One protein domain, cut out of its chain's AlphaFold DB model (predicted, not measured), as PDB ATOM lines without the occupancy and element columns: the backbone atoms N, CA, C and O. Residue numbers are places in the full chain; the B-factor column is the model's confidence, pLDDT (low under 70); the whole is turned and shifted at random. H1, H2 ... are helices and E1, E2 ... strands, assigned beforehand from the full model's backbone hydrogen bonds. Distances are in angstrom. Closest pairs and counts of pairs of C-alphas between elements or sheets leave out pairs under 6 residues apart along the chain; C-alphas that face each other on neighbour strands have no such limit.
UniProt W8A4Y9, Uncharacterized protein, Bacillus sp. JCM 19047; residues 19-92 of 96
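What this domain is: This is residues 19 to 92 of the 96 residues of an uncharacterized protein of Bacillus sp. JCM 19047 (UniProt W8A4Y9). The model is one twisted wall of five strands, with H2 slanting over one face of its E3, E4 and E5 part and H1 running beside H2 the opposite way, only grazing the sheet. At the far end from H2, the tip of the E1 and E2 hairpin, residues 24 to 29, sticks out. The printed part has 74 residues, with five named strands and then two named helices in the order E1 E2 E3 E4 E5 H1 H2; the sheet has that same strand order, is antiparallel throughout, and the class is mixed, helices and strands. The whole is compact, with a radius of gyration of the C-alphas of 13.0 A, yet elongated, spanning 41 by 25 by 20 A.

How they stand to each other: Start with the sheet, a meander, each strand the antiparallel neighbour of the one before: E1, residues 19 to 22, E2, 31 to 37, E3, 42 to 47, E4, 51 to 56, and E5, 59 to 64. Its edge strands are E1 and E5. In the hairpin of E3 and E4, at 162 degrees, look for N 45 and O 53, 2.8 A apart and within hydrogen-bond range. In that of E4 and E5, at 155 degrees, N 54 and O 61 are within range at 2.9 A. For E2 and E3, at 162 degrees, take N 36 and O 44, 2.7 A; for E1 and E2, at 147 degrees, N 20 and O 33, 2.8 A. H2, residues 81 to 91, is on the sheet at a height of 9.5 A, only just over E4 alone, since 2 of its C-alphas fall on E3 and 2 on E5. It runs slantwise to the strands, at 35 degrees to E4 on the local plane. Its closest C-alphas to E5 are those of Asp 91 and Phe 63, 7.3 A apart. H1, residues 67 to 74, only grazes the sheet, with residues 69 to 74. H1 and H2 are close but not clearly touching, C-alphas 69 and 88 being 7.6 A apart, at a shallow tilt of 9 degrees, opposite ways. In H1 every O i to N i+4 pair is within hydrogen-bond range; in H2, 6 of 7.

Where its parts are: Find C-alpha 19 at (-30.520, -13.591, 23.252), where E1 begins its 9.9 A. E2 is 19.3 A long, E3 16.7 A, E4 16.9 A and E5 16.7 A. H1 covers 10.5 A from C-alpha 67 at (-41.729, -27.662, 17.469). H2 covers 15.9 A and ends at C-alpha 91, (-41.016, -26.433, 5.892).

The domain as a whole: The two C-alphas farthest apart, those of Asp 26 and Gly 78, are 42.5 A apart. The printed part has no cut and no long link. Confidence is under 70 at residues 88 to 92; the mean pLDDT of the printed part is 80.5.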
ATOM      1  N   LEU A  19     -29.220 -14.201  22.995       83.19
ATOM      2  CA  LEU A  19     -30.520 -13.591  23.252       83.19
ATOM      3  C   LEU A  19     -30.407 -12.069  23.191       83.19
ATOM      4  O   LEU A  19     -29.649 -11.455  23.945       83.19
ATOM      5  N   GLU A  20     -31.217 -11.468  22.334       84.75
ATOM      6  CA  GLU A  20     -31.333 -10.027  22.156       84.75
ATOM      7  C   GLU A  20     -32.779  -9.598  22.425       84.75
ATOM      8  O   GLU A  20     -33.727 -10.237  21.974       84.75
ATOM      9  N   ILE A  21     -32.962  -8.508  23.172       85.19
ATOM     10  CA  ILE A  21     -34.284  -7.913  23.408       85.19
ATOM     11  C   ILE A  21     -34.316  -6.576  22.683       85.19
ATOM     12  O   ILE A  21     -33.552  -5.666  23.020       85.19
ATOM     13  N   VAL A  22     -35.204  -6.452  21.702       83.81
ATOM     14  CA  VAL A  22     -35.365  -5.219  20.930       83.81
ATOM     15  C   VAL A  22     -36.585  -4.475  21.450       83.81
ATOM     16  O   VAL A  22     -37.714  -4.950  21.345       83.81
ATOM     17  N   SER A  23     -36.347  -3.295  22.019       82.56
ATOM     18  CA  SER A  23     -37.390  -2.384  22.493       82.56
ATOM     19  C   SER A  23     -37.644  -1.291  21.460       82.56
ATOM     20  O   SER A  23     -36.700  -0.688  20.950       82.56
ATOM     21  N   PHE A  24     -38.913  -0.993  21.188       80.31
ATOM     22  CA  PHE A  24     -39.305   0.042  20.234       80.31
ATOM     23  C   PHE A  24     -39.612   1.354  20.953       80.31
ATOM     24  O   PHE A  24     -40.364   1.380  21.927       80.31
ATOM     25  N   GLU A  25     -39.081   2.465  20.442       81.19
ATOM     26  CA  GLU A  25     -39.314   3.806  21.007       81.19
ATOM     27  C   GLU A  25     -40.787   4.246  20.930       81.19
ATOM     28  O   GLU A  25     -41.224   5.086  21.711       81.19
ATOM     29  N   ASP A  26     -41.567   3.638  20.031       80.75
ATOM     30  CA  ASP A  26     -43.003   3.886  19.846       80.75
ATOM     31  C   ASP A  26     -43.879   3.282  20.969       80.75
ATOM     32  O   ASP A  26     -45.085   3.504  21.024       80.75
ATOM     33  N   GLY A  27     -43.286   2.516  21.895       75.69
ATOM     34  CA  GLY A  27     -44.011   1.844  22.982       75.69
ATOM     35  C   GLY A  27     -44.671   0.523  22.576       75.69
ATOM     36  O   GLY A  27     -45.410  -0.062  23.370       75.69
ATOM     37  N   SER A  28     -44.389   0.040  21.362       79.69
ATOM     38  CA  SER A  28     -44.725  -1.319  20.932       79.69
ATOM     39  C   SER A  28     -44.044  -2.369  21.826       79.69
ATOM     40  O   SER A  28     -42.975  -2.094  22.386       79.69
ATOM     41  N   PRO A  29     -44.648  -3.563  21.987       81.19
ATOM     42  CA  PRO A  29     -44.064  -4.635  22.787       81.19
ATOM     43  C   PRO A  29     -42.653  -4.965  22.297       81.19
ATOM     44  O   PRO A  29     -42.399  -5.006  21.095       81.19
ATOM     45  N   SER A  30     -41.730  -5.165  23.237       85.75
ATOM     46  CA  SER A  30     -40.381  -5.620  22.917       85.75
ATOM     47  C   SER A  30     -40.431  -7.019  22.321       85.75
ATOM     48  O   SER A  30     -41.147  -7.864  22.861       85.75
ATOM     49  N   ILE A  31     -39.629  -7.268  21.292       85.44
ATOM     50  CA  ILE A  31     -39.467  -8.605  20.720       85.44
ATOM     51  C   ILE A  31     -38.228  -9.282  21.303       85.44
ATOM     52  O   ILE A  31     -37.211  -8.621  21.565       85.44
ATOM     53  N   THR A  32     -38.306 -10.594  21.502       86.94
ATOM     54  CA  THR A  32     -37.148 -11.418  21.873       86.94
ATOM     55  C   THR A  32     -36.591 -12.088  20.630       86.94
ATOM     56  O   THR A  32     -37.320 -12.774  19.917       86.94
ATOM     57  N   ILE A  33     -35.297 -11.910  20.381       88.94
ATOM     58  CA  ILE A  33     -34.576 -12.539  19.279       88.94
ATOM     59  C   ILE A  33     -33.579 -13.529  19.870       88.94
ATOM     60  O   ILE A  33     -32.768 -13.161  20.717       88.94
ATOM     61  N   VAL A  34     -33.625 -14.779  19.423       88.88
ATOM     62  CA  VAL A  34     -32.646 -15.808  19.788       88.88
ATOM     63  C   VAL A  34     -31.883 -16.216  18.541       88.88
ATOM     64  O   VAL A  34     -32.483 -16.711  17.589       88.88
ATOM     65  N   THR A  35     -30.568 -16.019  18.545       88.50
ATOM     66  CA  THR A  35     -29.695 -16.405  17.432       88.50
ATOM     67  C   THR A  35     -28.951 -17.695  17.759       88.50
ATOM     68  O   THR A  35     -28.157 -17.742  18.696       88.50
ATOM     69  N   TYR A  36     -29.183 -18.730  16.962       84.50
ATOM     70  CA  TYR A  36     -28.474 -20.002  16.980       84.50
ATOM     71  C   TYR A  36     -27.393 -19.987  15.900       84.50
ATOM     72  O   TYR A  36     -27.700 -19.907  14.709       84.50
ATOM     73  N   GLU A  37     -26.127 -20.061  16.297       85.75
ATOM     74  CA  GLU A  37     -25.012 -20.227  15.362       85.75
ATOM     75  C   GLU A  37     -24.841 -21.715  15.056       85.75
ATOM     76  O   GLU A  37     -24.473 -22.502  15.923       85.75
ATOM     77  N   ILE A  38     -25.164 -22.103  13.823       78.25
ATOM     78  CA  ILE A  38     -25.129 -23.500  13.377       78.25
ATOM     79  C   ILE A  38     -23.736 -23.842  12.859       78.25
ATOM     80  O   ILE A  38     -23.147 -24.859  13.210       78.25
ATOM     81  N   THR A  39     -23.208 -22.965  12.008       76.69
ATOM     82  CA  THR A  39     -21.841 -23.009  11.494       76.69
ATOM     83  C   THR A  39     -21.277 -21.594  11.450       76.69
ATOM     84  O   THR A  39     -21.974 -20.621  11.728       76.69
ATOM     85  N   ASP A  40     -20.027 -21.457  11.017       77.56
ATOM     86  CA  ASP A  40     -19.388 -20.168  10.732       77.56
ATOM     87  C   ASP A  40     -20.104 -19.319   9.659       77.56
ATOM     88  O   ASP A  40     -19.840 -18.122   9.544       77.56
ATOM     89  N   VAL A  41     -21.011 -19.915   8.876       78.12
ATOM     90  CA  VAL A  41     -21.725 -19.241   7.777       78.12
ATOM     91  C   VAL A  41     -23.246 -19.361   7.846       78.12
ATOM     92  O   VAL A  41     -23.926 -18.643   7.108       78.12
ATOM     93  N   ILE A  42     -23.782 -20.249   8.690       81.75
ATOM     94  CA  ILE A  42     -25.221 -20.464   8.877       81.75
ATOM     95  C   ILE A  42     -25.603 -20.086  10.302       81.75
ATOM     96  O   ILE A  42     -25.101 -20.663  11.266       81.75
ATOM     97  N   SER A  43     -26.573 -19.189  10.427       87.19
ATOM     98  CA  SER A  43     -27.217 -18.878  11.702       87.19
ATOM     99  C   SER A  43     -28.730 -18.884  11.552       87.19
ATOM    100  O   SER A  43     -29.248 -18.483  10.511       87.19
ATOM    101  N   VAL A  44     -29.446 -19.272  12.598       87.00
ATOM    102  CA  VAL A  44     -30.906 -19.187  12.664       87.00
ATOM    103  C   VAL A  44     -31.287 -18.143  13.695       87.00
ATOM    104  O   VAL A  44     -30.850 -18.239  14.835       87.00
ATOM    105  N   LYS A  45     -32.107 -17.162  13.326       89.81
ATOM    106  CA  LYS A  45     -32.689 -16.219  14.285       89.81
ATOM    107  C   LYS A  45     -34.147 -16.550  14.497       89.81
ATOM    108  O   LYS A  45     -34.850 -16.814  13.531       89.81
ATOM    109  N   VAL A  46     -34.590 -16.520  15.742       89.69
ATOM    110  CA  VAL A  46     -35.968 -16.807  16.138       89.69
ATOM    111  C   VAL A  46     -36.532 -15.585  16.841       89.69
ATOM    112  O   VAL A  46     -35.943 -15.116  17.810       89.69
ATOM    113  N   TYR A  47     -37.660 -15.089  16.353       89.44
ATOM    114  CA  TYR A  47     -38.391 -13.924  16.828       89.44
ATOM    115  C   TYR A  47     -39.635 -14.392  17.587       89.44
ATOM    116  O   TYR A  47     -40.486 -15.083  17.026       89.44
ATOM    117  N   ASP A  48     -39.707 -14.053  18.874       86.25
ATOM    118  CA  ASP A  48     -40.839 -14.341  19.772       86.25
ATOM    119  C   ASP A  48     -41.323 -15.805  19.773       86.25
ATOM    120  O   ASP A  48     -42.477 -16.093  20.068       86.25
ATOM    121  N   GLU A  49     -40.426 -16.749  19.473       78.56
ATOM    122  CA  GLU A  49     -40.723 -18.187  19.353       78.56
ATOM    123  C   GLU A  49     -41.800 -18.552  18.305       78.56
ATOM    124  O   GLU A  49     -42.277 -19.688  18.304       78.56
ATOM    125  N   GLU A  50     -42.158 -17.644  17.392       83.25
ATOM    126  CA  GLU A  50     -43.165 -17.888  16.346       83.25
ATOM    127  C   GLU A  50     -42.570 -17.806  14.939       83.25
ATOM    128  O   GLU A  50     -42.807 -18.686  14.103       83.25
ATOM    129  N   ASP A  51     -41.757 -16.785  14.689       87.12
ATOM    130  CA  ASP A  51     -41.126 -16.534  13.399       87.12
ATOM    131  C   ASP A  51     -39.628 -16.797  13.489       87.12
ATOM    132  O   ASP A  51     -39.001 -16.618  14.532       87.12
ATOM    133  N   ALA A  52     -39.020 -17.231  12.394       88.19
ATOM    134  CA  ALA A  52     -37.589 -17.452  12.341       88.19
ATOM    135  C   ALA A  52     -37.024 -17.152  10.953       88.19
ATOM    136  O   ALA A  52     -37.737 -17.142   9.955       88.19
ATOM    137  N   GLU A  53     -35.721 -16.916  10.879       88.62
ATOM    138  CA  GLU A  53     -35.001 -16.782   9.619       88.62
ATOM    139  C   GLU A  53     -33.684 -17.547   9.662       88.62
ATOM    140  O   GLU A  53     -32.965 -17.529  10.661       88.62
ATOM    141  N   ILE A  54     -33.347 -18.216   8.562       86.62
ATOM    142  CA  ILE A  54     -31.997 -18.735   8.349       86.62
ATOM    143  C   ILE A  54     -31.218 -17.698   7.573       86.62
ATOM    144  O   ILE A  54     -31.611 -17.306   6.475       86.62
ATOM    145  N   CYS A  55     -30.082 -17.308   8.128       86.06
ATOM    146  CA  CYS A  55     -29.079 -16.509   7.454       86.06
ATOM    147  C   CYS A  55     -27.980 -17.443   6.938       86.06
ATOM    148  O   CYS A  55     -27.366 -18.167   7.720       86.06
ATOM    149  N   PHE A  56     -27.719 -17.407   5.633       83.31
ATOM    150  CA  PHE A  56     -26.580 -18.064   4.998       83.31
ATOM    151  C   PHE A  56     -25.846 -17.060   4.107       83.31
ATOM    152  O   PHE A  56     -26.282 -16.743   2.994       83.31
ATOM    153  N   GLY A  57     -24.737 -16.516   4.609       80.38
ATOM    154  CA  GLY A  57     -24.039 -15.410   3.952       80.38
ATOM    155  C   GLY A  57     -24.954 -14.191   3.768       80.38
ATOM    156  O   GLY A  57     -25.399 -13.593   4.741       80.38
ATOM    157  N   SER A  58     -25.237 -13.809   2.518       82.38
ATOM    158  CA  SER A  58     -26.165 -12.713   2.184       82.38
ATOM    159  C   SER A  58     -27.620 -13.155   2.000       82.38
ATOM    160  O   SER A  58     -28.475 -12.320   1.704       82.38
ATOM    161  N   HIS A  59     -27.901 -14.455   2.085       80.81
ATOM    162  CA  HIS A  59     -29.243 -14.993   1.899       80.81
ATOM    163  C   HIS A  59     -29.958 -15.098   3.238       80.81
ATOM    164  O   HIS A  59     -29.393 -15.598   4.206       80.81
ATOM    165  N   ILE A  60     -31.207 -14.644   3.259       85.06
ATOM    166  CA  ILE A  60     -32.093 -14.730   4.415       85.06
ATOM    167  C   ILE A  60     -33.362 -15.431   3.951       85.06
ATOM    168  O   ILE A  60     -33.967 -15.021   2.956       85.06
ATOM    169  N   VAL A  61     -33.733 -16.504   4.644       83.69
ATOM    170  CA  VAL A  61     -34.938 -17.283   4.349       83.69
ATOM    171  C   VAL A  61     -35.825 -17.286   5.591       83.69
ATOM    172  O   VAL A  61     -35.454 -17.935   6.571       83.69
ATOM    173  N   PRO A  62     -36.961 -16.566   5.580       85.38
ATOM    174  CA  PRO A  62     -37.915 -16.595   6.679       85.38
ATOM    175  C   PRO A  62     -38.727 -17.896   6.662       85.38
ATOM    176  O   PRO A  62     -39.058 -18.420   5.596       85.38
ATOM    177  N   PHE A  63     -39.068 -18.404   7.839       82.12
ATOM    178  CA  PHE A  63     -39.886 -19.596   8.043       82.12
ATOM    179  C   PHE A  63     -40.551 -19.546   9.429       82.12
ATOM    180  O   PHE A  63     -40.215 -18.712  10.267       82.12
ATOM    181  N   ARG A  64     -41.510 -20.440   9.692       85.81
ATOM    182  CA  ARG A  64     -42.161 -20.516  11.010       85.81
ATOM    183  C   ARG A  64     -41.343 -21.337  11.995       85.81
ATOM    184  O   ARG A  64     -40.894 -22.438  11.677       85.81
ATOM    185  N   TRP A  65     -41.234 -20.859  13.227       86.50
ATOM    186  CA  TRP A  65     -40.593 -21.604  14.299       86.50
ATOM    187  C   TRP A  65     -41.525 -22.694  14.841       86.50
ATOM    188  O   TRP A  65     -42.366 -22.476  15.710       86.50
ATOM    189  N   THR A  66     -41.403 -23.902  14.295       85.88
ATOM    190  CA  THR A  66     -42.220 -25.048  14.709       85.88
ATOM    191  C   THR A  66     -41.519 -25.892  15.774       85.88
ATOM    192  O   THR A  66     -40.294 -25.896  15.909       85.88
ATOM    193  N   ALA A  67     -42.289 -26.697  16.516       83.81
ATOM    194  CA  ALA A  67     -41.729 -27.662  17.469       83.81
ATOM    195  C   ALA A  67     -40.801 -28.690  16.791       83.81
ATOM    196  O   ALA A  67     -39.848 -29.169  17.408       83.81
ATOM    197  N   GLN A  68     -41.068 -29.018  15.521       82.62
ATOM    198  CA  GLN A  68     -40.186 -29.853  14.714       82.62
ATOM    199  C   GLN A  68     -38.853 -29.145  14.466       82.62
ATOM    200  O   GLN A  68     -37.812 -29.762  14.678       82.62
ATOM    201  N   MET A  69     -38.874 -27.855  14.114       80.44
ATOM    202  CA  MET A  69     -37.640 -27.097  13.921       80.44
ATOM    203  C   MET A  69     -36.833 -26.954  15.200       80.44
ATOM    204  O   MET A  69     -35.624 -27.167  15.188       80.44
ATOM    205  N   LYS A  70     -37.508 -26.704  16.325       83.25
ATOM    206  CA  LYS A  70     -36.858 -26.684  17.636       83.25
ATOM    207  C   LYS A  70     -36.102 -27.984  17.902       83.25
ATOM    208  O   LYS A  70     -34.961 -27.938  18.333       83.25
ATOM    209  N   LYS A  71     -36.702 -29.137  17.584       83.44
ATOM    210  CA  LYS A  71     -36.047 -30.444  17.736       83.44
ATOM    211  C   LYS A  71     -34.839 -30.613  16.808       83.44
ATOM    212  O   LYS A  71     -33.845 -31.182  17.233       83.44
ATOM    213  N   VAL A  72     -34.935 -30.149  15.562       81.19
ATOM    214  CA  VAL A  72     -33.832 -30.206  14.585       81.19
ATOM    215  C   VAL A  72     -32.643 -29.368  15.061       81.19
ATOM    216  O   VAL A  72     -31.508 -29.812  14.960       81.19
ATOM    217  N   ILE A  73     -32.910 -28.187  15.620       79.31
ATOM    218  CA  ILE A  73     -31.877 -27.282  16.141       79.31
ATOM    219  C   ILE A  73     -31.291 -27.783  17.473       79.31
ATOM    220  O   ILE A  73     -30.109 -27.590  17.721       79.31
ATOM    221  N   ASP A  74     -32.070 -28.470  18.313       80.00
ATOM    222  CA  ASP A  74     -31.550 -29.129  19.529       80.00
ATOM    223  C   ASP A  74     -30.613 -30.310  19.197       80.00
ATOM    224  O   ASP A  74     -29.691 -30.609  19.948       80.00
ATOM    225  N   ASP A  75     -30.849 -30.982  18.064       80.25
ATOM    226  CA  ASP A  75     -30.112 -32.166  17.593       80.25
ATOM    227  C   ASP A  75     -29.104 -31.823  16.482       80.25
ATOM    228  O   ASP A  75     -28.706 -32.669  15.683       80.25
ATOM    229  N   ILE A  76     -28.709 -30.553  16.394       74.88
ATOM    230  CA  ILE A  76     -28.002 -30.006  15.237       74.88
ATOM    231  C   ILE A  76     -26.612 -30.599  15.011       74.88
ATOM    232  O   ILE A  76     -26.192 -30.743  13.867       74.88
ATOM    233  N   ASP A  77     -25.944 -31.025  16.086       70.00
ATOM    234  CA  ASP A  77     -24.662 -31.740  16.034       70.00
ATOM    235  C   ASP A  77     -24.760 -33.077  15.273       70.00
ATOM    236  O   ASP A  77     -23.745 -33.644  14.864       70.00
ATOM    237  N   GLY A  78     -25.977 -33.604  15.102       71.25
ATOM    238  CA  GLY A  78     -26.259 -34.830  14.365       71.25
ATOM    239  C   GLY A  78     -26.454 -34.646  12.858       71.25
ATOM    240  O   GLY A  78     -26.510 -35.655  12.154       71.25
ATOM    241  N   TYR A  79     -26.547 -33.409  12.358       70.19
ATOM    242  CA  TYR A  79     -26.872 -33.117  10.958       70.19
ATOM    243  C   TYR A  79     -25.749 -32.369  10.247       70.19
ATOM    244  O   TYR A  79     -25.134 -31.448  10.788       70.19
ATOM    245  N   GLU A  80     -25.533 -32.693   8.973       72.75
ATOM    246  CA  GLU A  80     -24.710 -31.847   8.118       72.75
ATOM    247  C   GLU A  80     -25.463 -30.559   7.739       72.75
ATOM    248  O   GLU A  80     -26.683 -30.539   7.565       72.75
ATOM    249  N   ALA A  81     -24.723 -29.467   7.522       70.00
ATOM    250  CA  ALA A  81     -25.279 -28.166   7.136       70.00
ATOM    251  C   ALA A  81     -26.257 -28.240   5.942       70.00
ATOM    252  O   ALA A  81     -27.259 -27.529   5.900       70.00
ATOM    253  N   ILE A  82     -25.985 -29.121   4.972       70.88
ATOM    254  CA  ILE A  82     -26.846 -29.329   3.800       70.88
ATOM    255  C   ILE A  82     -28.155 -30.056   4.139       70.88
ATOM    256  O   ILE A  82     -29.188 -29.789   3.520       70.88
ATOM    257  N   GLU A  83     -28.133 -30.952   5.125       74.56
ATOM    258  CA  GLU A  83     -29.322 -31.656   5.603       74.56
ATOM    259  C   GLU A  83     -30.231 -30.683   6.344       74.56
ATOM    260  O   GLU A  83     -31.429 -30.648   6.073       74.56
ATOM    261  N   LEU A  84     -29.651 -29.810   7.174       73.81
ATOM    262  CA  LEU A  84     -30.380 -28.730   7.837       73.81
ATOM    263  C   LEU A  84     -31.045 -27.806   6.821       73.81
ATOM    264  O   LEU A  84     -32.246 -27.576   6.905       73.81
ATOM    265  N   LEU A  85     -30.312 -27.348   5.804       73.44
ATOM    266  CA  LEU A  85     -30.891 -26.527   4.735       73.44
ATOM    267  C   LEU A  85     -32.030 -27.245   4.003       73.44
ATOM    268  O   LEU A  85     -33.027 -26.615   3.665       73.44
ATOM    269  N   SER A  86     -31.909 -28.554   3.784       74.38
ATOM    270  CA  SER A  86     -32.951 -29.349   3.123       74.38
ATOM    271  C   SER A  86     -34.200 -29.490   3.993       74.38
ATOM    272  O   SER A  86     -35.310 -29.329   3.495       74.38
ATOM    273  N   ILE A  87     -34.031 -29.748   5.292       73.44
ATOM    274  CA  ILE A  87     -35.130 -29.839   6.262       73.44
ATOM    275  C   ILE A  87     -35.853 -28.493   6.363       73.44
ATOM    276  O   ILE A  87     -37.078 -28.437   6.281       73.44
ATOM    277  N   LEU A  88     -35.090 -27.407   6.475       68.50
ATOM    278  CA  LEU A  88     -35.624 -26.058   6.622       68.50
ATOM    279  C   LEU A  88     -36.311 -25.571   5.335       68.50
ATOM    280  O   LEU A  88     -37.337 -24.900   5.405       68.50
ATOM    281  N   ALA A  89     -35.801 -25.948   4.160       67.75
ATOM    282  CA  ALA A  89     -36.407 -25.611   2.871       67.75
ATOM    283  C   ALA A  89     -37.730 -26.348   2.597       67.75
ATOM    284  O   ALA A  89     -38.548 -25.843   1.832       67.75
ATOM    285  N   VAL A  90     -37.948 -27.531   3.184       65.81
ATOM    286  CA  VAL A  90     -39.211 -28.281   3.035       65.81
ATOM    287  C   VAL A  90     -40.345 -27.642   3.841       65.81
ATOM    288  O   VAL A  90     -41.490 -27.674   3.397       65.81
ATOM    289  N   ASP A  91     -40.030 -27.053   4.994       59.31
ATOM    290  CA  ASP A  91     -41.016 -26.433   5.892       59.31
ATOM    291  C   ASP A  91     -41.234 -24.937   5.601       59.31
ATOM    292  O   ASP A  91     -42.237 -24.351   6.012       59.31
ATOM    293  N   ALA A  92     -40.309 -24.309   4.868       55.31
ATOM    294  CA  ALA A  92     -40.482 -22.974   4.313       55.31
ATOM    295  C   ALA A  92     -41.496 -23.026   3.157       55.31
ATOM    296  O   ALA A  92     -41.136 -22.959   1.980       55.31
TER     297      ALA A  92